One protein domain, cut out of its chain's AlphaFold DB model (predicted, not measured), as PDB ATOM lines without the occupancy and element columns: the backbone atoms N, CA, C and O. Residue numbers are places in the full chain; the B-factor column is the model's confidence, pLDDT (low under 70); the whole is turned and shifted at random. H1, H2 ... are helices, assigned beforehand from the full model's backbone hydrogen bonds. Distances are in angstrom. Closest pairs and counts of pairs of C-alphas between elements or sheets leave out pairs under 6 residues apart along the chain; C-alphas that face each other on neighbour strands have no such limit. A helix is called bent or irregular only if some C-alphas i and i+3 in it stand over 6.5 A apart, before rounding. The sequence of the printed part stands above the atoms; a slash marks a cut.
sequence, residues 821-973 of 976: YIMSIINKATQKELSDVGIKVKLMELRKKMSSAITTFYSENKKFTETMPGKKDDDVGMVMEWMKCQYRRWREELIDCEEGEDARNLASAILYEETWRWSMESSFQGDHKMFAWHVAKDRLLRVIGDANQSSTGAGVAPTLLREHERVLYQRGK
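AT A GLANCE: This is residues 821 to 973 of the 976 residues of the protein "RNA-dependent RNA polymerase" of Ditylum brightwellii (UniProt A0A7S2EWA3). A long helical hairpin, H2 and H3, has H4 and H5 packed crosswise on it; H4 is the core helix, and H1 folds back from the start of H2 to reach H4 and H5. H6 hangs off as a separate arm touching no helix, and the hairpin's tip, residues 869 to 877, sticks out. The printed part has 153 residues with six named helices, H1 to H6 in chain order, and no named strand: all helix. It is only just loose, close to compact, with a radius of gyration of the C-alphas of 18.1 A, and flat, spanning 53 by 51 by 26 A.

IN THESE COORDINATES: H2, residues 837 to 867, is the longest helix, 45.6 A from C-alpha 837 at (134.449, 125.752, 176.781). H3, residues 873 to 896, measures 33.9 A and is only just irregular: C-alphas 893 and 896 are 6.7 A apart. H1 is residues 821 to 833, 19.0 A; H4 is residues 901 to 921, 30.5 A. H5, residues 930 to 952, 27.5 A, is irregular, with C-alphas 935 and 938 8.6 A apart and a kink of 87 degrees near residue 937. H6, residues 962 to 971, 14.7 A, ends at C-alpha 971 at (100.850, 149.814, 148.073).

HOW THE PARTS SIT: The hub, H4, touches H2 at a steep tilt of 55 degrees, closest C-alphas Met 850 and Leu 911, 5.6 A. H4 touches H5 at Tyr 912 and Ala 932, closest C-alphas 5.2 A apart. H2 and H3 form a hairpin at a shallow tilt of 13 degrees, opposite ways; residues 849 to 857 and 886 to 894 alone touch, closest C-alphas Met 850 and Leu 894, 7.2 A. H1 and H4 are about perpendicular at 75 degrees and touch, closest C-alphas Ile 822 and Ala 909, 5.6 A. H1 and H2 touch only at the corner. H5 and H6 are apart. Every O i to N i+4 pair is within hydrogen-bond range in H2 and H4; H1 has 7 of 9, H3 17 of 20, H5 17 of 19, H6 4 of 6.

THE WHOLE: C-alphas 835 and 872 are the two farthest apart, 57.5 A. The printed part has no cut and no long link. Its mean pLDDT is 75.0; under 70 are residue 834 and residues 868 to 881, 922 to 928 and 952 to 973.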
ATOM      1  N   TYR A 821     116.873 143.555 174.629       87.75
ATOM      2  CA  TYR A 821     116.701 142.529 173.602       87.75
ATOM      3  C   TYR A 821     118.035 142.158 172.960       87.75
ATOM      4  O   TYR A 821     118.341 140.971 172.849       87.75
ATOM      5  N   ILE A 822     118.870 143.151 172.639       89.38
ATOM      6  CA  ILE A 822     120.232 142.914 172.137       89.38
ATOM      7  C   ILE A 822     121.058 142.170 173.197       89.38
ATOM      8  O   ILE A 822     121.675 141.147 172.900       89.38
ATOM      9  N   MET A 823     121.004 142.616 174.455       90.62
ATOM     10  CA  MET A 823     121.745 141.975 175.548       90.62
ATOM     11  C   MET A 823     121.267 140.557 175.856       90.62
ATOM     12  O   MET A 823     122.064 139.729 176.290       90.62
ATOM     13  N   SER A 824     119.997 140.232 175.595       89.38
ATOM     14  CA  SER A 824     119.475 138.876 175.791       89.38
ATOM     15  C   SER A 824     120.218 137.829 174.953       89.38
ATOM     16  O   SER A 824     120.360 136.690 175.394       89.38
ATOM     17  N   ILE A 825     120.746 138.213 173.785       89.50
ATOM     18  CA  ILE A 825     121.539 137.335 172.914       89.50
ATOM     19  C   ILE A 825     122.871 136.997 173.576       89.50
ATOM     20  O   ILE A 825     123.242 135.824 173.651       89.50
ATOM     21  N   ILE A 826     123.553 138.015 174.105       89.06
ATOM     22  CA  ILE A 826     124.820 137.848 174.824       89.06
ATOM     23  C   ILE A 826     124.584 137.009 176.078       89.06
ATOM     24  O   ILE A 826     125.266 136.010 176.274       89.06
ATOM     25  N   ASN A 827     123.556 137.328 176.868       88.06
ATOM     26  CA  ASN A 827     123.225 136.594 178.090       88.06
ATOM     27  C   ASN A 827     122.934 135.109 177.819       88.06
ATOM     28  O   ASN A 827     123.417 134.252 178.556       88.06
ATOM     29  N   LYS A 828     122.198 134.782 176.745       86.88
ATOM     30  CA  LYS A 828     121.959 133.389 176.324       86.88
ATOM     31  C   LYS A 828     123.260 132.675 175.943       86.88
ATOM     32  O   LYS A 828     123.431 131.509 176.290       86.88
ATOM     33  N   ALA A 829     124.173 133.351 175.245       84.75
ATOM     34  CA  ALA A 829     125.474 132.786 174.895       84.75
ATOM     35  C   ALA A 829     126.363 132.582 176.138       84.75
ATOM     36  O   ALA A 829     126.943 131.513 176.303       84.75
ATOM     37  N   THR A 830     126.397 133.552 177.054       84.25
ATOM     38  CA  THR A 830     127.137 133.476 178.325       84.25
ATOM     39  C   THR A 830     126.576 132.411 179.271       84.25
ATOM     40  O   THR A 830     127.327 131.770 179.992       84.25
ATOM     41  N   GLN A 831     125.269 132.140 179.261       80.88
ATOM     42  CA  GLN A 831     124.713 131.015 180.024       80.88
ATOM     43  C   GLN A 831     125.180 129.660 179.479       80.88
ATOM     44  O   GLN A 831     125.488 128.765 180.261       80.88
ATOM     45  N   LYS A 832     125.285 129.516 178.151       78.31
ATOM     46  CA  LYS A 832     125.829 128.302 177.521       78.31
ATOM     47  C   LYS A 832     127.337 128.142 177.757       78.31
ATOM     48  O   LYS A 832     127.811 127.012 177.842       78.31
ATOM     49  N   GLU A 833     128.064 129.247 177.935       76.62
ATOM     50  CA  GLU A 833     129.490 129.281 178.306       76.62
ATOM     51  C   GLU A 833     129.798 128.482 179.582       76.62
ATOM     52  O   GLU A 833     130.839 127.836 179.674       76.62
ATOM     53  N   LEU A 834     128.880 128.489 180.558       68.00
ATOM     54  CA  LEU A 834     129.029 127.753 181.821       68.00
ATOM     55  C   LEU A 834     129.080 126.228 181.617       68.00
ATOM     56  O   LEU A 834     129.567 125.515 182.491       68.00
ATOM     57  N   SER A 835     128.594 125.744 180.471       71.06
ATOM     58  CA  SER A 835     128.530 124.327 180.100       71.06
ATOM     59  C   SER A 835     129.405 123.939 178.896       71.06
ATOM     60  O   SER A 835     129.546 122.749 178.634       71.06
ATOM     61  N   ASP A 836     129.993 124.899 178.169       79.56
ATOM     62  CA  ASP A 836     130.750 124.664 176.927       79.56
ATOM     63  C   ASP A 836     131.962 125.611 176.800       79.56
ATOM     64  O   ASP A 836     131.836 126.824 176.599       79.56
ATOM     65  N   VAL A 837     133.166 125.033 176.875       78.00
ATOM     66  CA  VAL A 837     134.449 125.752 176.781       78.00
ATOM     67  C   VAL A 837     134.673 126.360 175.387       78.00
ATOM     68  O   VAL A 837     135.314 127.405 175.278       78.00
ATOM     69  N   GLY A 838     134.127 125.769 174.321       78.75
ATOM     70  CA  GLY A 838     134.247 126.295 172.958       78.75
ATOM     71  C   GLY A 838     133.509 127.625 172.777       78.75
ATOM     72  O   GLY A 838     134.027 128.549 172.146       78.75
ATOM     73  N   ILE A 839     132.341 127.771 173.411       80.06
ATOM     74  CA  ILE A 839     131.563 129.022 173.400       80.06
ATOM     75  C   ILE A 839     132.315 130.139 174.136       80.06
ATOM     76  O   ILE A 839     132.335 131.278 173.666       80.06
ATOM     77  N   LYS A 840     133.000 129.810 175.237       80.00
ATOM     78  CA  LYS A 840     133.841 130.752 175.994       80.00
ATOM     79  C   LYS A 840     134.949 131.364 175.152       80.00
ATOM     80  O   LYS A 840     135.101 132.587 175.124       80.00
ATOM     81  N   VAL A 841     135.705 130.517 174.455       84.62
ATOM     82  CA  VAL A 841     136.795 130.959 173.575       84.62
ATOM     83  C   VAL A 841     136.240 131.849 172.463       84.62
ATOM     84  O   VAL A 841     136.740 132.957 172.269       84.62
ATOM     85  N   LYS A 842     135.135 131.442 171.826       85.19
ATOM     86  CA  LYS A 842     134.489 132.224 170.762       85.19
ATOM     87  C   LYS A 842     134.023 133.610 171.233       85.19
ATOM     88  O   LYS A 842     134.243 134.597 170.536       85.19
ATOM     89  N   LEU A 843     133.406 133.720 172.415       87.62
ATOM     90  CA  LEU A 843     132.984 135.014 172.976       87.62
ATOM     91  C   LEU A 843     134.179 135.938 173.260       87.62
ATOM     92  O   LEU A 843     134.111 137.136 172.972       87.62
ATOM     93  N   MET A 844     135.277 135.395 173.797       88.44
ATOM     94  CA  MET A 844     136.510 136.156 174.035       88.44
ATOM     95  C   MET A 844     137.143 136.650 172.728       88.44
ATOM     96  O   MET A 844     137.534 137.816 172.638       88.44
ATOM     97  N   GLU A 845     137.215 135.791 171.710       90.38
ATOM     98  CA  GLU A 845     137.745 136.139 170.389       90.38
ATOM     99  C   GLU A 845     136.907 137.219 169.705       90.38
ATOM    100  O   GLU A 845     137.467 138.208 169.226       90.38
ATOM    101  N   LEU A 846     135.576 137.092 169.726       91.81
ATOM    102  CA  LEU A 846     134.673 138.095 169.163       91.81
ATOM    103  C   LEU A 846     134.827 139.445 169.867       91.81
ATOM    104  O   LEU A 846     135.027 140.451 169.190       91.81
ATOM    105  N   ARG A 847     134.825 139.494 171.206       93.75
ATOM    106  CA  ARG A 847     135.031 140.754 171.950       93.75
ATOM    107  C   ARG A 847     136.366 141.414 171.606       93.75
ATOM    108  O   ARG A 847     136.411 142.615 171.336       93.75
ATOM    109  N   LYS A 848     137.448 140.629 171.542       92.81
ATOM    110  CA  LYS A 848     138.776 141.120 171.142       92.81
ATOM    111  C   LYS A 848     138.769 141.660 169.707       92.81
ATOM    112  O   LYS A 848     139.312 142.738 169.463       92.81
ATOM    113  N   LYS A 849     138.132 140.942 168.775       93.44
ATOM    114  CA  LYS A 849     137.986 141.341 167.366       93.44
ATOM    115  C   LYS A 849     137.221 142.664 167.242       93.44
ATOM    116  O   LYS A 849     137.724 143.585 166.599       93.44
ATOM    117  N   MET A 850     136.073 142.798 167.912       94.31
ATOM    118  CA  MET A 850     135.259 144.021 167.881       94.31
ATOM    119  C   MET A 850     135.991 145.216 168.503       94.31
ATOM    120  O   MET A 850     136.046 146.282 167.894       94.31
ATOM    121  N   SER A 851     136.619 145.042 169.670       91.12
ATOM    122  CA  SER A 851     137.381 146.105 170.345       91.12
ATOM    123  C   SER A 851     138.560 146.617 169.497       91.12
ATOM    124  O   SER A 851     138.778 147.829 169.369       91.12
ATOM    125  N   SER A 852     139.278 145.699 168.835       92.12
ATOM    126  CA  SER A 852     140.355 146.032 167.894       92.12
ATOM    127  C   SER A 852     139.836 146.826 166.689       92.12
ATOM    128  O   SER A 852     140.430 147.835 166.299       92.12
ATOM    129  N   ALA A 853     138.699 146.411 166.124       92.44
ATOM    130  CA  ALA A 853     138.073 147.084 164.992       92.44
ATOM    131  C   ALA A 853     137.613 148.507 165.329       92.44
ATOM    132  O   ALA A 853     137.924 149.439 164.591       92.44
ATOM    133  N   ILE A 854     136.953 148.693 166.477       89.62
ATOM    134  CA  ILE A 854     136.518 150.008 166.973       89.62
ATOM    135  C   ILE A 854     137.719 150.956 167.088       89.62
ATOM    136  O   ILE A 854     137.706 152.063 166.546       89.62
ATOM    137  N   THR A 855     138.792 150.499 167.739       88.69
ATOM    138  CA  THR A 855     140.011 151.300 167.932       88.69
ATOM    139  C   THR A 855     140.667 151.662 166.597       88.69
ATOM    140  O   THR A 855     141.102 152.800 166.397       88.69
ATOM    141  N   THR A 856     140.703 150.711 165.659       91.00
ATOM    142  CA  THR A 856     141.264 150.914 164.317       91.00
ATOM    143  C   THR A 856     140.449 151.935 163.530       91.00
ATOM    144  O   THR A 856     141.011 152.919 163.052       91.00
ATOM    145  N   PHE A 857     139.126 151.765 163.471       89.12
ATOM    146  CA  PHE A 857     138.222 152.665 162.759       89.12
ATOM    147  C   PHE A 857     138.364 154.117 163.231       89.12
ATOM    148  O   PHE A 857     138.536 155.022 162.413       89.12
ATOM    149  N   TYR A 858     138.344 154.364 164.545       85.38
ATOM    150  CA  TYR A 858     138.451 155.732 165.064       85.38
ATOM    151  C   TYR A 858     139.842 156.346 164.855       85.38
ATOM    152  O   TYR A 858     139.945 157.551 164.612       85.38
ATOM    153  N   SER A 859     140.904 155.536 164.877       85.81
ATOM    154  CA  SER A 859     142.262 155.972 164.526       85.81
ATOM    155  C   SER A 859     142.368 156.384 163.054       85.81
ATOM    156  O   SER A 859     142.911 157.446 162.738       85.81
ATOM    157  N   GLU A 860     141.807 155.583 162.147       86.81
ATOM    158  CA  GLU A 860     141.763 155.882 160.713       86.81
ATOM    159  C   GLU A 860     140.917 157.123 160.419       86.81
ATOM    160  O   GLU A 860     141.362 158.003 159.683       86.81
ATOM    161  N   ASN A 861     139.745 157.239 161.049       82.88
ATOM    162  CA  ASN A 861     138.866 158.395 160.899       82.88
ATOM    163  C   ASN A 861     139.564 159.687 161.343       82.88
ATOM    164  O   ASN A 861     139.540 160.679 160.620       82.88
ATOM    165  N   LYS A 862     140.266 159.663 162.486       81.88
ATOM    166  CA  LYS A 862     141.053 160.811 162.957       81.88
ATOM    167  C   LYS A 862     142.092 161.240 161.916       81.88
ATOM    168  O   LYS A 862     142.084 162.395 161.492       81.88
ATOM    169  N   LYS A 863     142.922 160.304 161.439       83.81
ATOM    170  CA  LYS A 863     143.953 160.577 160.416       83.81
ATOM    171  C   LYS A 863     143.351 161.137 159.130       83.81
ATOM    172  O   LYS A 863     143.892 162.071 158.542       83.81
ATOM    173  N   PHE A 864     142.227 160.578 158.695       79.81
ATOM    174  CA  PHE A 864     141.526 161.036 157.505       79.81
ATOM    175  C   PHE A 864     141.018 162.475 157.672       79.81
ATOM    176  O   PHE A 864     141.249 163.315 156.808       79.81
ATOM    177  N   THR A 865     140.411 162.799 158.817       73.44
ATOM    178  CA  THR A 865     139.926 164.162 159.085       73.44
ATOM    179  C   THR A 865     141.046 165.197 159.223       73.44
ATOM    180  O   THR A 865     140.871 166.333 158.796       73.44
ATOM    181  N   GLU A 866     142.206 164.820 159.773       77.81
ATOM    182  CA  GLU A 866     143.366 165.712 159.942       77.81
ATOM    183  C   GLU A 866     144.104 166.004 158.625       77.81
ATOM    184  O   GLU A 866     144.748 167.042 158.494       77.81
ATOM    185  N   THR A 867     144.012 165.106 157.640       74.38
ATOM    186  CA  THR A 867     144.715 165.223 156.348       74.38
ATOM    187  C   THR A 867     143.906 165.953 155.272       74.38
ATOM    188  O   THR A 867     144.429 166.215 154.186       74.38
ATOM    189  N   MET A 868     142.654 166.329 155.553       65.50
ATOM    190  CA  MET A 868     141.807 167.041 154.596       65.50
ATOM    191  C   MET A 868     142.072 168.560 154.566       65.50
ATOM    192  O   MET A 868     142.034 169.213 155.613       65.50
ATOM    193  N   PRO A 869     142.282 169.169 153.380       49.75
ATOM    194  CA  PRO A 869     142.338 170.623 153.239       49.75
ATOM    195  C   PRO A 869     140.966 171.256 153.539       49.75
ATOM    196  O   PRO A 869     139.921 170.663 153.301       49.75
ATOM    197  N   GLY A 870     140.964 172.459 154.120       48.19
ATOM    198  CA  GLY A 870     139.797 173.025 154.804       48.19
ATOM    199  C   GLY A 870     138.521 173.260 153.971       48.19
ATOM    200  O   GLY A 870     138.537 173.984 152.980       48.19
ATOM    201  N   LYS A 871     137.405 172.748 154.521       46.97
ATOM    202  CA  LYS A 871     135.983 173.154 154.420       46.97
ATOM    203  C   LYS A 871     135.559 173.933 153.161       46.97
ATOM    204  O   LYS A 871     135.236 175.122 153.238       46.97
ATOM    205  N   LYS A 872     135.419 173.235 152.037       44.59
ATOM    206  CA  LYS A 872     134.458 173.556 150.968       44.59
ATOM    207  C   LYS A 872     133.319 172.532 150.968       44.59
ATOM    208  O   LYS A 872     133.481 171.421 151.460       44.59
ATOM    209  N   ASP A 873     132.164 172.893 150.404       38.09
ATOM    210  CA  ASP A 873     130.996 171.993 150.313       38.09
ATOM    211  C   ASP A 873     131.314 170.675 149.575       38.09
ATOM    212  O   ASP A 873     130.745 169.633 149.902       38.09
ATOM    213  N   ASP A 874     132.269 170.697 148.637       43.78
ATOM    214  CA  ASP A 874     132.722 169.511 147.896       43.78
ATOM    215  C   ASP A 874     133.432 168.473 148.796       43.78
ATOM    216  O   ASP A 874     133.378 167.272 148.520       43.78
ATOM    217  N   ASP A 875     134.035 168.905 149.911       56.62
ATOM    218  CA  ASP A 875     134.801 168.039 150.818       56.62
ATOM    219  C   ASP A 875     133.878 167.145 151.664       56.62
ATOM    220  O   ASP A 875     134.235 166.020 152.021       56.62
ATOM    221  N   VAL A 876     132.645 167.600 151.928       56.62
ATOM    222  CA  VAL A 876     131.643 166.841 152.696       56.62
ATOM    223  C   VAL A 876     131.271 165.549 151.968       56.62
ATOM    224  O   VAL A 876     131.170 164.497 152.595       56.62
ATOM    225  N   GLY A 877     131.131 165.591 150.640       59.84
ATOM    226  CA  GLY A 877     130.816 164.404 149.840       59.84
ATOM    227  C   GLY A 877     131.917 163.339 149.887       59.84
ATOM    228  O   GLY A 877     131.619 162.146 149.938       59.84
ATOM    229  N   MET A 878     133.188 163.754 149.928       64.00
ATOM    230  CA  MET A 878     134.330 162.834 149.995       64.00
ATOM    231  C   MET A 878     134.442 162.137 151.351       64.00
ATOM    232  O   MET A 878     134.686 160.931 151.395       64.00
ATOM    233  N   VAL A 879     134.223 162.872 152.448       67.00
ATOM    234  CA  VAL A 879     134.167 162.282 153.796       67.00
ATOM    235  C   VAL A 879     133.094 161.202 153.863       67.00
ATOM    236  O   VAL A 879     133.325 160.124 154.411       67.00
ATOM    237  N   MET A 880     131.938 161.464 153.257       66.00
ATOM    238  CA  MET A 880     130.811 160.540 153.285       66.00
ATOM    239  C   MET A 880     131.062 159.263 152.501       66.00
ATOM    240  O   MET A 880     130.743 158.180 152.993       66.00
ATOM    241  N   GLU A 881     131.635 159.369 151.304       67.94
ATOM    242  CA  GLU A 881     131.950 158.180 150.515       67.94
ATOM    243  C   GLU A 881     132.972 157.303 151.243       67.94
ATOM    244  O   GLU A 881     132.785 156.093 151.361       67.94
ATOM    245  N   TRP A 882     133.988 157.926 151.849       80.19
ATOM    246  CA  TRP A 882     134.954 157.213 152.675       80.19
ATOM    247  C   TRP A 882     134.283 156.503 153.860       80.19
ATOM    248  O   TRP A 882     134.491 155.303 154.040       80.19
ATOM    249  N   MET A 883     133.425 157.193 154.625       77.12
ATOM    250  CA  MET A 883     132.709 156.593 155.760       77.12
ATOM    251  C   MET A 883     131.831 155.411 155.332       77.12
ATOM    252  O   MET A 883     131.867 154.357 155.967       77.12
ATOM    253  N   LYS A 884     131.081 155.540 154.228       73.81
ATOM    254  CA  LYS A 884     130.260 154.449 153.675       73.81
ATOM    255  C   LYS A 884     131.109 153.237 153.290       73.81
ATOM    256  O   LYS A 884     130.720 152.107 153.592       73.81
ATOM    257  N   CYS A 885     132.258 153.461 152.649       77.50
ATOM    258  CA  CYS A 885     133.209 152.399 152.328       77.50
ATOM    259  C   CYS A 885     133.729 151.707 153.593       77.50
ATOM    260  O   CYS A 885     133.739 150.478 153.637       77.50
ATOM    261  N   GLN A 886     134.088 152.466 154.636       84.31
ATOM    262  CA  GLN A 886     134.550 151.879 155.895       84.31
ATOM    263  C   GLN A 886     133.465 151.045 156.577       84.31
ATOM    264  O   GLN A 886     133.732 149.915 156.974       84.31
ATOM    265  N   TYR A 887     132.230 151.540 156.682       85.50
ATOM    266  CA  TYR A 887     131.149 150.764 157.302       85.50
ATOM    267  C   TYR A 887     130.838 149.474 156.539       85.50
ATOM    268  O   TYR A 887     130.551 148.456 157.167       85.50
ATOM    269  N   ARG A 888     130.923 149.493 155.200       80.19
ATOM    270  CA  ARG A 888     130.763 148.289 154.372       80.19
ATOM    271  C   ARG A 888     131.884 147.286 154.629       80.19
ATOM    272  O   ARG A 888     131.594 146.135 154.929       80.19
ATOM    273  N   ARG A 889     133.135 147.748 154.594       86.69
ATOM    274  CA  ARG A 889     134.310 146.926 154.895       86.69
ATOM    275  C   ARG A 889     134.188 146.265 156.270       86.69
ATOM    276  O   ARG A 889     134.305 145.053 156.385       86.69
ATOM    277  N   TRP A 890     133.890 147.044 157.310       91.31
ATOM    278  CA  TRP A 890     133.754 146.508 158.666       91.31
ATOM    279  C   TRP A 890     132.561 145.565 158.816       91.31
ATOM    280  O   TRP A 890     132.630 144.622 159.595       91.31
ATOM    281  N   ARG A 891     131.479 145.758 158.060       88.81
ATOM    282  CA  ARG A 891     130.375 144.793 158.034       88.81
ATOM    283  C   ARG A 891     130.821 143.452 157.458       88.81
ATOM    284  O   ARG A 891     130.535 142.425 158.068       88.81
ATOM    285  N   GLU A 892     131.532 143.475 156.337       85.19
ATOM    286  CA  GLU A 892     132.063 142.271 155.696       85.19
ATOM    287  C   GLU A 892     133.043 141.537 156.629       85.19
ATOM    288  O   GLU A 892     132.928 140.329 156.830       85.19
ATOM    289  N   GLU A 893     133.954 142.277 157.272       91.62
ATOM    290  CA  GLU A 893     134.996 141.719 158.145       91.62
ATOM    291  C   GLU A 893     134.492 141.250 159.523       91.62
ATOM    292  O   GLU A 893     135.091 140.349 160.119       91.62
ATOM    293  N   LEU A 894     133.441 141.870 160.077       92.12
ATOM    294  CA  LEU A 894     132.973 141.601 161.445       92.12
ATOM    295  C   LEU A 894     131.699 140.765 161.504       92.12
ATOM    296  O   LEU A 894     131.544 139.990 162.446       92.12
ATOM    297  N   ILE A 895     130.780 140.963 160.557       91.56
ATOM    298  CA  ILE A 895     129.423 140.418 160.623       91.56
ATOM    299  C   ILE A 895     129.209 139.375 159.531       91.56
ATOM    300  O   ILE A 895     128.890 138.234 159.849       91.56
ATOM    301  N   ASP A 896     129.391 139.723 158.255       86.56
ATOM    302  CA  ASP A 896     129.017 138.822 157.152       86.56
ATOM    303  C   ASP A 896     129.921 137.579 157.062       86.56
ATOM    304  O   ASP A 896     129.480 136.545 156.549       86.56
ATOM    305  N   CYS A 897     131.130 137.650 157.634       87.69
ATOM    306  CA  CYS A 897     132.057 136.527 157.771       87.69
ATOM    307  C   CYS A 897     131.588 135.424 158.738       87.69
ATOM    308  O   CYS A 897     132.135 134.327 158.699       87.69
ATOM    309  N   GLU A 898     130.626 135.695 159.626       89.75
ATOM    310  CA  GLU A 898     130.110 134.685 160.556       89.75
ATOM    311  C   GLU A 898     129.108 133.751 159.860       89.75
ATOM    312  O   GLU A 898     128.233 134.188 159.100       89.75
ATOM    313  N   GLU A 899     129.208 132.454 160.153       88.12
ATOM    314  CA  GLU A 899     128.347 131.423 159.573       88.12
ATOM    315  C   GLU A 899     127.014 131.303 160.323       88.12
ATOM    316  O   GLU A 899     126.962 130.979 161.509       88.12
ATOM    317  N   GLY A 900     125.914 131.528 159.603       86.00
ATOM    318  CA  GLY A 900     124.558 131.386 160.132       86.00
ATOM    319  C   GLY A 900     123.991 132.647 160.795       86.00
ATOM    320  O   GLY A 900     124.691 133.597 161.144       86.00
ATOM    321  N   GLU A 901     122.668 132.664 160.937       83.56
ATOM    322  CA  GLU A 901     121.904 133.799 161.471       83.56
ATOM    323  C   GLU A 901     122.260 134.101 162.936       83.56
ATOM    324  O   GLU A 901     122.563 135.246 163.277       83.56
ATOM    325  N   ASP A 902     122.304 133.073 163.785       85.38
ATOM    326  CA  ASP A 902     122.573 133.227 165.218       85.38
ATOM    327  C   ASP A 902     123.984 133.755 165.499       85.38
ATOM    328  O   ASP A 902     124.162 134.611 166.369       85.38
ATOM    329  N   ALA A 903     124.989 133.304 164.739       86.81
ATOM    330  CA  ALA A 903     126.365 133.774 164.885       86.81
ATOM    331  C   ALA A 903     126.502 135.251 164.488       86.81
ATOM    332  O   ALA A 903     127.131 136.029 165.205       86.81
ATOM    333  N   ARG A 904     125.839 135.669 163.400       90.81
ATOM    334  CA  ARG A 904     125.798 137.072 162.952       90.81
ATOM    335  C   ARG A 904     125.078 137.976 163.948       90.81
ATOM    336  O   ARG A 904     125.524 139.097 164.197       90.81
ATOM    337  N   ASN A 905     123.979 137.496 164.529       90.25
ATOM    338  CA  ASN A 905     123.243 138.216 165.566       90.25
ATOM    339  C   ASN A 905     124.088 138.365 166.841       90.25
ATOM    340  O   ASN A 905     124.144 139.457 167.407       90.25
ATOM    341  N   LEU A 906     124.802 137.311 167.252       91.38
ATOM    342  CA  LEU A 906     125.731 137.351 168.382       91.38
ATOM    343  C   LEU A 906     126.894 138.322 168.135       91.38
ATOM    344  O   LEU A 906     127.171 139.160 168.989       91.38
ATOM    345  N   ALA A 907     127.531 138.271 166.962       92.81
ATOM    346  CA  ALA A 907     128.596 139.204 166.589       92.81
ATOM    347  C   ALA A 907     128.108 140.663 166.575       92.81
ATOM    348  O   ALA A 907     128.787 141.546 167.094       92.81
ATOM    349  N   SER A 908     126.899 140.910 166.060       93.62
ATOM    350  CA  SER A 908     126.272 142.241 166.060       93.62
ATOM    351  C   SER A 908     125.996 142.746 167.479       93.62
ATOM    352  O   SER A 908     126.279 143.903 167.789       93.62
ATOM    353  N   ALA A 909     125.478 141.880 168.357       93.19
ATOM    354  CA  ALA A 909     125.217 142.215 169.753       93.19
ATOM    355  C   ALA A 909     126.514 142.518 170.521       93.19
ATOM    356  O   ALA A 909     126.581 143.518 171.232       93.19
ATOM    357  N   ILE A 910     127.565 141.714 170.321       93.69
ATOM    358  CA  ILE A 910     128.888 141.954 170.914       93.69
ATOM    359  C   ILE A 910     129.484 143.263 170.389       93.69
ATOM    360  O   ILE A 910     130.024 144.035 171.170       93.69
ATOM    361  N   LEU A 911     129.351 143.564 169.093       93.94
ATOM    362  CA  LEU A 911     129.809 144.840 168.540       93.94
ATOM    363  C   LEU A 911     129.092 146.033 169.193       93.94
ATOM    364  O   LEU A 911     129.733 147.042 169.490       93.94
ATOM    365  N   TYR A 912     127.786 145.919 169.443       92.31
ATOM    366  CA  TYR A 912     127.005 146.923 170.170       92.31
ATOM    367  C   TYR A 912     127.486 147.091 171.623       92.31
ATOM    368  O   TYR A 912     127.747 148.219 172.042       92.31
ATOM    369  N   GLU A 913     127.687 145.990 172.360       91.19
ATOM    370  CA  GLU A 913     128.241 145.987 173.728       91.19
ATOM    371  C   GLU A 913     129.642 146.625 173.782       91.19
ATOM    372  O   GLU A 913     129.903 147.506 174.601       91.19
ATOM    373  N   GLU A 914     130.540 146.230 172.879       90.62
ATOM    374  CA  GLU A 914     131.927 146.701 172.849       90.62
ATOM    375  C   GLU A 914     132.037 148.172 172.443       90.62
ATOM    376  O   GLU A 914     132.795 148.929 173.049       90.62
ATOM    377  N   THR A 915     131.235 148.612 171.469       88.62
ATOM    378  CA  THR A 915     131.170 150.030 171.076       88.62
ATOM    379  C   THR A 915     130.678 150.884 172.238       88.62
ATOM    380  O   THR A 915     131.194 151.976 172.487       88.62
ATOM    381  N   TRP A 916     129.702 150.373 172.989       83.62
ATOM    382  CA  TRP A 916     129.201 151.035 174.180       83.62
ATOM    383  C   TRP A 916     130.270 151.145 175.273       83.62
ATOM    384  O   TRP A 916     130.505 152.245 175.777       83.62
ATOM    385  N   ARG A 917     130.948 150.038 175.602       84.31
ATOM    386  CA  ARG A 917     132.038 150.004 176.588       84.31
ATOM    387  C   ARG A 917     133.145 150.992 176.227       84.31
ATOM    388  O   ARG A 917     133.490 151.848 177.036       84.31
ATOM    389  N   TRP A 918     133.604 150.952 174.979       83.56
ATOM    390  CA  TRP A 918     134.623 151.867 174.474       83.56
ATOM    391  C   TRP A 918     134.188 153.336 174.585       83.56
ATOM    392  O   TRP A 918     134.974 154.187 174.993       83.56
ATOM    393  N   SER A 919     132.911 153.640 174.307       78.81
ATOM    394  CA  SER A 919     132.381 155.006 174.427       78.81
ATOM    395  C   SER A 919     132.400 155.561 175.857       78.81
ATOM    396  O   SER A 919     132.461 156.776 176.023       78.81
ATOM    397  N   MET A 920     132.354 154.697 176.879       75.38
ATOM    398  CA  MET A 920     132.450 155.096 178.291       75.38
ATOM    399  C   MET A 920     133.903 155.309 178.737       75.38
ATOM    400  O   MET A 920     134.160 156.125 179.616       75.38
ATOM    401  N   GLU A 921     134.842 154.569 178.145       73.94
ATOM    402  CA  GLU A 921     136.262 154.572 178.520       73.94
ATOM    403  C   GLU A 921     137.080 155.631 177.757       73.94
ATOM    404  O   GLU A 921     138.120 156.087 178.236       73.94
ATOM    405  N   SER A 922     136.632 156.043 176.566       66.06
ATOM    406  CA  SER A 922     137.371 156.982 175.715       66.06
ATOM    407  C   SER A 922     137.255 158.443 176.187       66.06
ATOM    408  O   SER A 922     136.164 158.942 176.449       66.06
ATOM    409  N   SER A 923     138.372 159.182 176.201       56.34
ATOM    410  CA  SER A 923     138.420 160.644 176.422       56.34
ATOM    411  C   SER A 923     138.146 161.470 175.154       56.34
ATOM    412  O   SER A 923     138.289 162.694 175.137       56.34
ATOM    413  N   PHE A 924     137.793 160.801 174.057       53.12
ATOM    414  CA  PHE A 924     137.699 161.386 172.728       53.12
ATOM    415  C   PHE A 924     136.354 162.111 172.560       53.12
ATOM    416  O   PHE A 924     135.299 161.502 172.716       53.12
ATOM    417  N   GLN A 925     136.358 163.400 172.208       45.94
ATOM    418  CA  GLN A 925     135.125 164.159 171.956       45.94
ATOM    419  C   GLN A 925     134.470 163.688 170.643       45.94
ATOM    420  O   GLN A 925     134.959 163.992 169.558       45.94
ATOM    421  N   GLY A 926     133.382 162.916 170.730       52.47
ATOM    422  CA  GLY A 926     132.653 162.404 169.566       52.47
ATOM    423  C   GLY A 926     131.509 161.453 169.930       52.47
ATOM    424  O   GLY A 926     131.448 160.918 171.033       52.47
ATOM    425  N   ASP A 927     130.576 161.265 169.000       56.94
ATOM    426  CA  ASP A 927     129.401 160.401 169.150       56.94
ATOM    427  C   ASP A 927     129.722 158.958 168.724       56.94
ATOM    428  O   ASP A 927     129.405 158.507 167.622       56.94
ATOM    429  N   HIS A 928     130.445 158.247 169.587       67.19
ATOM    430  CA  HIS A 928     131.107 156.988 169.223       67.19
ATOM    431  C   HIS A 928     130.190 155.765 169.149       67.19
ATOM    432  O   HIS A 928     130.592 154.690 168.699       67.19
ATOM    433  N   LYS A 929     128.937 155.924 169.576       70.94
ATOM    434  CA  LYS A 929     127.937 154.849 169.661       70.94
ATOM    435  C   LYS A 929     127.343 154.488 168.296       70.94
ATOM    436  O   LYS A 929     126.693 153.456 168.150       70.94
ATOM    437  N   MET A 930     127.614 155.309 167.282       79.31
ATOM    438  CA  MET A 930     127.098 155.167 165.922       79.31
ATOM    439  C   MET A 930     127.742 154.020 165.130       79.31
ATOM    440  O   MET A 930     127.111 153.485 164.219       79.31
ATOM    441  N   PHE A 931     128.977 153.618 165.464       87.19
ATOM    442  CA  PHE A 931     129.731 152.617 164.696       87.19
ATOM    443  C   PHE A 931     128.989 151.279 164.590       87.19
ATOM    444  O   PHE A 931     128.732 150.808 163.481       87.19
ATOM    445  N   ALA A 932     128.560 150.715 165.724       89.75
ATOM    446  CA  ALA A 932     127.802 149.464 165.752       89.75
ATOM    447  C   ALA A 932     126.503 149.551 164.942       89.75
ATOM    448  O   ALA A 932     126.187 148.636 164.182       89.75
ATOM    449  N   TRP A 933     125.773 150.664 165.048       88.69
ATOM    450  CA  TRP A 933     124.537 150.859 164.297       88.69
ATOM    451  C   TRP A 933     124.786 150.948 162.792       88.69
ATOM    452  O   TRP A 933     124.062 150.329 162.028       88.69
ATOM    453  N   HIS A 934     125.823 151.631 162.319       85.56
ATOM    454  CA  HIS A 934     126.078 151.692 160.875       85.56
ATOM    455  C   HIS A 934     126.608 150.374 160.299       85.56
ATOM    456  O   HIS A 934     126.179 149.958 159.216       85.56
ATOM    457  N   VAL A 935     127.475 149.681 161.040       88.50
ATOM    458  CA  VAL A 935     128.033 148.387 160.630       88.50
ATOM    459  C   VAL A 935     126.964 147.294 160.662       88.50
ATOM    460  O   VAL A 935     126.807 146.574 159.679       88.50
ATOM    461  N   ALA A 936     126.173 147.216 161.736       89.38
ATOM    462  CA  ALA A 936     125.280 146.093 162.017       89.38
ATOM    463  C   ALA A 936     123.775 146.441 162.050       89.38
ATOM    464  O   ALA A 936     122.991 145.618 162.531       89.38
ATOM    465  N   LYS A 937     123.337 147.608 161.528       86.69
ATOM    466  CA  LYS A 937     121.923 148.066 161.600       86.69
ATOM    467  C   LYS A 937     120.907 146.976 161.297       86.69
ATOM    468  O   LYS A 937     119.993 146.780 162.084       86.69
ATOM    469  N   ASP A 938     121.069 146.258 160.189       83.38
ATOM    470  CA  ASP A 938     120.043 145.327 159.711       83.38
ATOM    471  C   ASP A 938     119.848 144.155 160.683       83.38
ATOM    472  O   ASP A 938     118.729 143.689 160.871       83.38
ATOM    473  N   ARG A 939     120.914 143.725 161.369       88.44
ATOM    474  CA  ARG A 939     120.856 142.655 162.376       88.44
ATOM    475  C   ARG A 939     120.333 143.161 163.713       88.44
ATOM    476  O   ARG A 939     119.435 142.548 164.277       88.44
ATOM    477  N   LEU A 940     120.836 144.301 164.189       90.12
ATOM    478  CA  LEU A 940     120.382 144.903 165.447       90.12
ATOM    479  C   LEU A 940     118.885 145.242 165.404       90.12
ATOM    480  O   LEU A 940     118.149 144.934 166.338       90.12
ATOM    481  N   LEU A 941     118.423 145.818 164.293       88.69
ATOM    482  CA  LEU A 941     117.012 146.119 164.074       88.69
ATOM    483  C   LEU A 941     116.171 144.848 163.952       88.69
ATOM    484  O   LEU A 941     115.072 144.827 164.496       88.69
ATOM    485  N   ARG A 942     116.687 143.786 163.310       84.75
ATOM    486  CA  ARG A 942     116.028 142.472 163.253       84.75
ATOM    487  C   ARG A 942     115.751 141.900 164.631       84.75
ATOM    488  O   ARG A 942     114.605 141.606 164.945       84.75
ATOM    489  N   VAL A 943     116.779 141.841 165.471       86.69
ATOM    490  CA  VAL A 943     116.676 141.350 166.851       86.69
ATOM    491  C   VAL A 943     115.591 142.090 167.634       86.69
ATOM    492  O   VAL A 943     114.811 141.471 168.354       86.69
ATOM    493  N   ILE A 944     115.531 143.413 167.490       86.75
ATOM    494  CA  ILE A 944     114.562 144.248 168.205       86.75
ATOM    495  C   ILE A 944     113.157 144.089 167.619       86.75
ATOM    496  O   ILE A 944     112.203 143.935 168.376       86.75
ATOM    497  N   GLY A 945     113.022 144.085 166.292       82.56
ATOM    498  CA  GLY A 945     111.741 143.899 165.611       82.56
ATOM    499  C   GLY A 945     111.102 142.550 165.932       82.56
ATOM    500  O   GLY A 945     109.934 142.516 166.318       82.56
ATOM    501  N   ASP A 946     111.877 141.464 165.876       82.81
ATOM    502  CA  ASP A 946     111.411 140.110 166.197       82.81
ATOM    503  C   ASP A 946     110.962 140.013 167.670       82.81
ATOM    504  O   ASP A 946     109.929 139.413 167.991       82.81
ATOM    505  N   ALA A 947     111.700 140.654 168.585       81.56
ATOM    506  CA  ALA A 947     111.353 140.692 170.003       81.56
ATOM    507  C   ALA A 947     110.089 141.525 170.288       81.56
ATOM    508  O   ALA A 947     109.234 141.111 171.079       81.56
ATOM    509  N   ASN A 948     109.930 142.670 169.620       79.38
ATOM    510  CA  ASN A 948     108.738 143.512 169.724       79.38
ATOM    511  C   ASN A 948     107.503 142.815 169.132       79.38
ATOM    512  O   ASN A 948     106.437 142.830 169.753       79.38
ATOM    513  N   GLN A 949     107.647 142.128 167.994       75.62
ATOM    514  CA  GLN A 949     106.582 141.319 167.398       75.62
ATOM    515  C   GLN A 949     106.144 140.189 168.341       75.62
ATOM    516  O   GLN A 949     104.949 140.004 168.565       75.62
ATOM    517  N   SER A 950     107.105 139.485 168.945       76.62
ATOM    518  CA  SER A 950     106.836 138.371 169.866       76.62
ATOM    519  C   SER A 950     106.158 138.808 171.171       76.62
ATOM    520  O   SER A 950     105.402 138.038 171.755       76.62
ATOM    521  N   SER A 951     106.432 140.025 171.650       71.25
ATOM    522  CA  SER A 951     105.922 140.531 172.935       71.25
ATOM    523  C   SER A 951     104.603 141.296 172.832       71.25
ATOM    524  O   SER A 951     103.832 141.294 173.788       71.25
ATOM    525  N   THR A 952     104.327 141.946 171.699       63.47
ATOM    526  CA  THR A 952     103.169 142.850 171.557       63.47
ATOM    527  C   THR A 952     102.223 142.483 170.415       63.47
ATOM    528  O   THR A 952     101.198 143.137 170.247       63.47
ATOM    529  N   GLY A 953     102.567 141.492 169.581       58.72
ATOM    530  CA  GLY A 953     101.865 141.219 168.320       58.72
ATOM    531  C   GLY A 953     102.009 142.337 167.273       58.72
ATOM    532  O   GLY A 953     101.515 142.202 166.158       58.72
ATOM    533  N   ALA A 954     102.703 143.430 167.610       49.94
ATOM    534  CA  ALA A 954     102.860 144.625 166.800       49.94
ATOM    535  C   ALA A 954     104.349 144.870 166.515       49.94
ATOM    536  O   ALA A 954     105.019 145.647 167.193       49.94
ATOM    537  N   GLY A 955     104.860 144.217 165.475       47.91
ATOM    538  CA  GLY A 955     106.198 144.445 164.937       47.91
ATOM    539  C   GLY A 955     106.238 144.035 163.469       47.91
ATOM    540  O   GLY A 955     105.705 142.990 163.106       47.91
ATOM    541  N   VAL A 956     106.819 144.879 162.618       49.66
ATOM    542  CA  VAL A 956     107.079 144.528 161.218       49.66
ATOM    543  C   VAL A 956     108.392 143.749 161.174       49.66
ATOM    544  O   VAL A 956     109.395 144.217 161.713       49.66
ATOM    545  N   ALA A 957     108.389 142.574 160.536       45.00
ATOM    546  CA  ALA A 957     109.588 141.764 160.343       45.00
ATOM    547  C   ALA A 957     110.675 142.588 159.609       45.00
ATOM    548  O   ALA A 957     110.418 143.083 158.507       45.00
ATOM    549  N   PRO A 958     111.894 142.739 160.159       45.97
ATOM    550  CA  PRO A 958     112.925 143.609 159.568       45.97
ATOM    551  C   PRO A 958     113.571 143.054 158.290       45.97
ATOM    552  O   PRO A 958     114.480 143.666 157.732       45.97
ATOM    553  N   THR A 959     113.086 141.914 157.790       43.44
ATOM    554  CA  THR A 959     113.480 141.278 156.524       43.44
ATOM    555  C   THR A 959     112.836 141.905 155.284       43.44
ATOM    556  O   THR A 959     112.820 141.277 154.225       43.44
ATOM    557  N   LEU A 960     112.361 143.155 155.360       43.28
ATOM    558  CA  LEU A 960     111.983 143.955 154.190       43.28
ATOM    559  C   LEU A 960     113.236 144.292 153.360       43.28
ATOM    560  O   LEU A 960     113.803 145.381 153.415       43.28
ATOM    561  N   LEU A 961     113.693 143.288 152.612       40.31
ATOM    562  CA  LEU A 961     114.645 143.377 151.516       40.31
ATOM    563  C   LEU A 961     114.212 144.493 150.559       40.31
ATOM    564  O   LEU A 961     113.021 144.679 150.303       40.31
ATOM    565  N   ARG A 962     115.200 145.178 149.979       40.41
ATOM    566  CA  ARG A 962     115.076 146.281 149.002       40.41
ATOM    567  C   ARG A 962     114.073 146.038 147.857       40.41
ATOM    568  O   ARG A 962     113.643 146.980 147.202       40.41
ATOM    569  N   GLU A 963     113.684 144.791 147.601       34.09
ATOM    570  CA  GLU A 963     112.648 144.424 146.628       34.09
ATOM    571  C   GLU A 963     111.216 144.697 147.100       34.09
ATOM    572  O   GLU A 963     110.392 145.112 146.292       34.09
ATOM    573  N   HIS A 964     110.910 144.573 148.394       39.06
ATOM    574  CA  HIS A 964     109.608 144.970 148.938       39.06
ATOM    575  C   HIS A 964     109.537 146.456 149.313       39.06
ATOM    576  O   HIS A 964     108.431 146.980 149.403       39.06
ATOM    577  N   GLU A 965     110.665 147.172 149.422       42.31
ATOM    578  CA  GLU A 965     110.663 148.646 149.395       42.31
ATOM    579  C   GLU A 965     110.012 149.155 148.089       42.31
ATOM    580  O   GLU A 965     109.294 150.146 148.127       42.31
ATOM    581  N   ARG A 966     110.119 148.422 146.963       36.59
ATOM    582  CA  ARG A 966     109.350 148.708 145.729       36.59
ATOM    583  C   ARG A 966     107.864 148.336 145.815       36.59
ATOM    584  O   ARG A 966     107.050 148.990 145.173       36.59
ATOM    585  N   VAL A 967     107.498 147.312 146.588       33.66
ATOM    586  CA  VAL A 967     106.110 146.807 146.698       33.66
ATOM    587  C   VAL A 967     105.294 147.587 147.739       33.66
ATOM    588  O   VAL A 967     104.131 147.894 147.496       33.66
ATOM    589  N   LEU A 968     105.892 147.985 148.866       35.16
ATOM    590  CA  LEU A 968     105.303 148.942 149.814       35.16
ATOM    591  C   LEU A 968     105.187 150.338 149.190       35.16
ATOM    592  O   LEU A 968     104.186 151.009 149.404       35.16
ATOM    593  N   TYR A 969     106.139 150.727 148.335       39.81
ATOM    594  CA  TYR A 969     106.051 151.929 147.496       39.81
ATOM    595  C   TYR A 969     104.901 151.875 146.474       39.81
ATOM    596  O   TYR A 969     104.333 152.908 146.133       39.81
ATOM    597  N   GLN A 970     104.514 150.682 146.006       33.97
ATOM    598  CA  GLN A 970     103.321 150.503 145.169       33.97
ATOM    599  C   GLN A 970     102.025 150.441 145.988       33.97
ATOM    600  O   GLN A 970     101.011 150.960 145.541       33.97
ATOM    601  N   ARG A 971     102.038 149.869 147.199       30.89
ATOM    602  CA  ARG A 971     100.850 149.814 148.073       30.89
ATOM    603  C   ARG A 971     100.523 151.147 148.752       30.89
ATOM    604  O   ARG A 971      99.349 151.450 148.908       30.89
ATOM    605  N   GLY A 972     101.524 151.963 149.085       31.25
ATOM    606  CA  GLY A 972     101.332 153.319 149.618       31.25
ATOM    607  C   GLY A 972     100.826 154.340 148.589       31.25
ATOM    608  O   GLY A 972     100.462 155.444 148.968       31.25
ATOM    609  N   LYS A 973     100.777 153.980 147.298       34.56
ATOM    610  CA  LYS A 973     100.127 154.788 146.255       34.56
ATOM    611  C   LYS A 973      98.614 154.580 146.159       34.56
ATOM    612  O   LYS A 973      97.958 155.435 145.583       34.56
TER     613      LYS A 973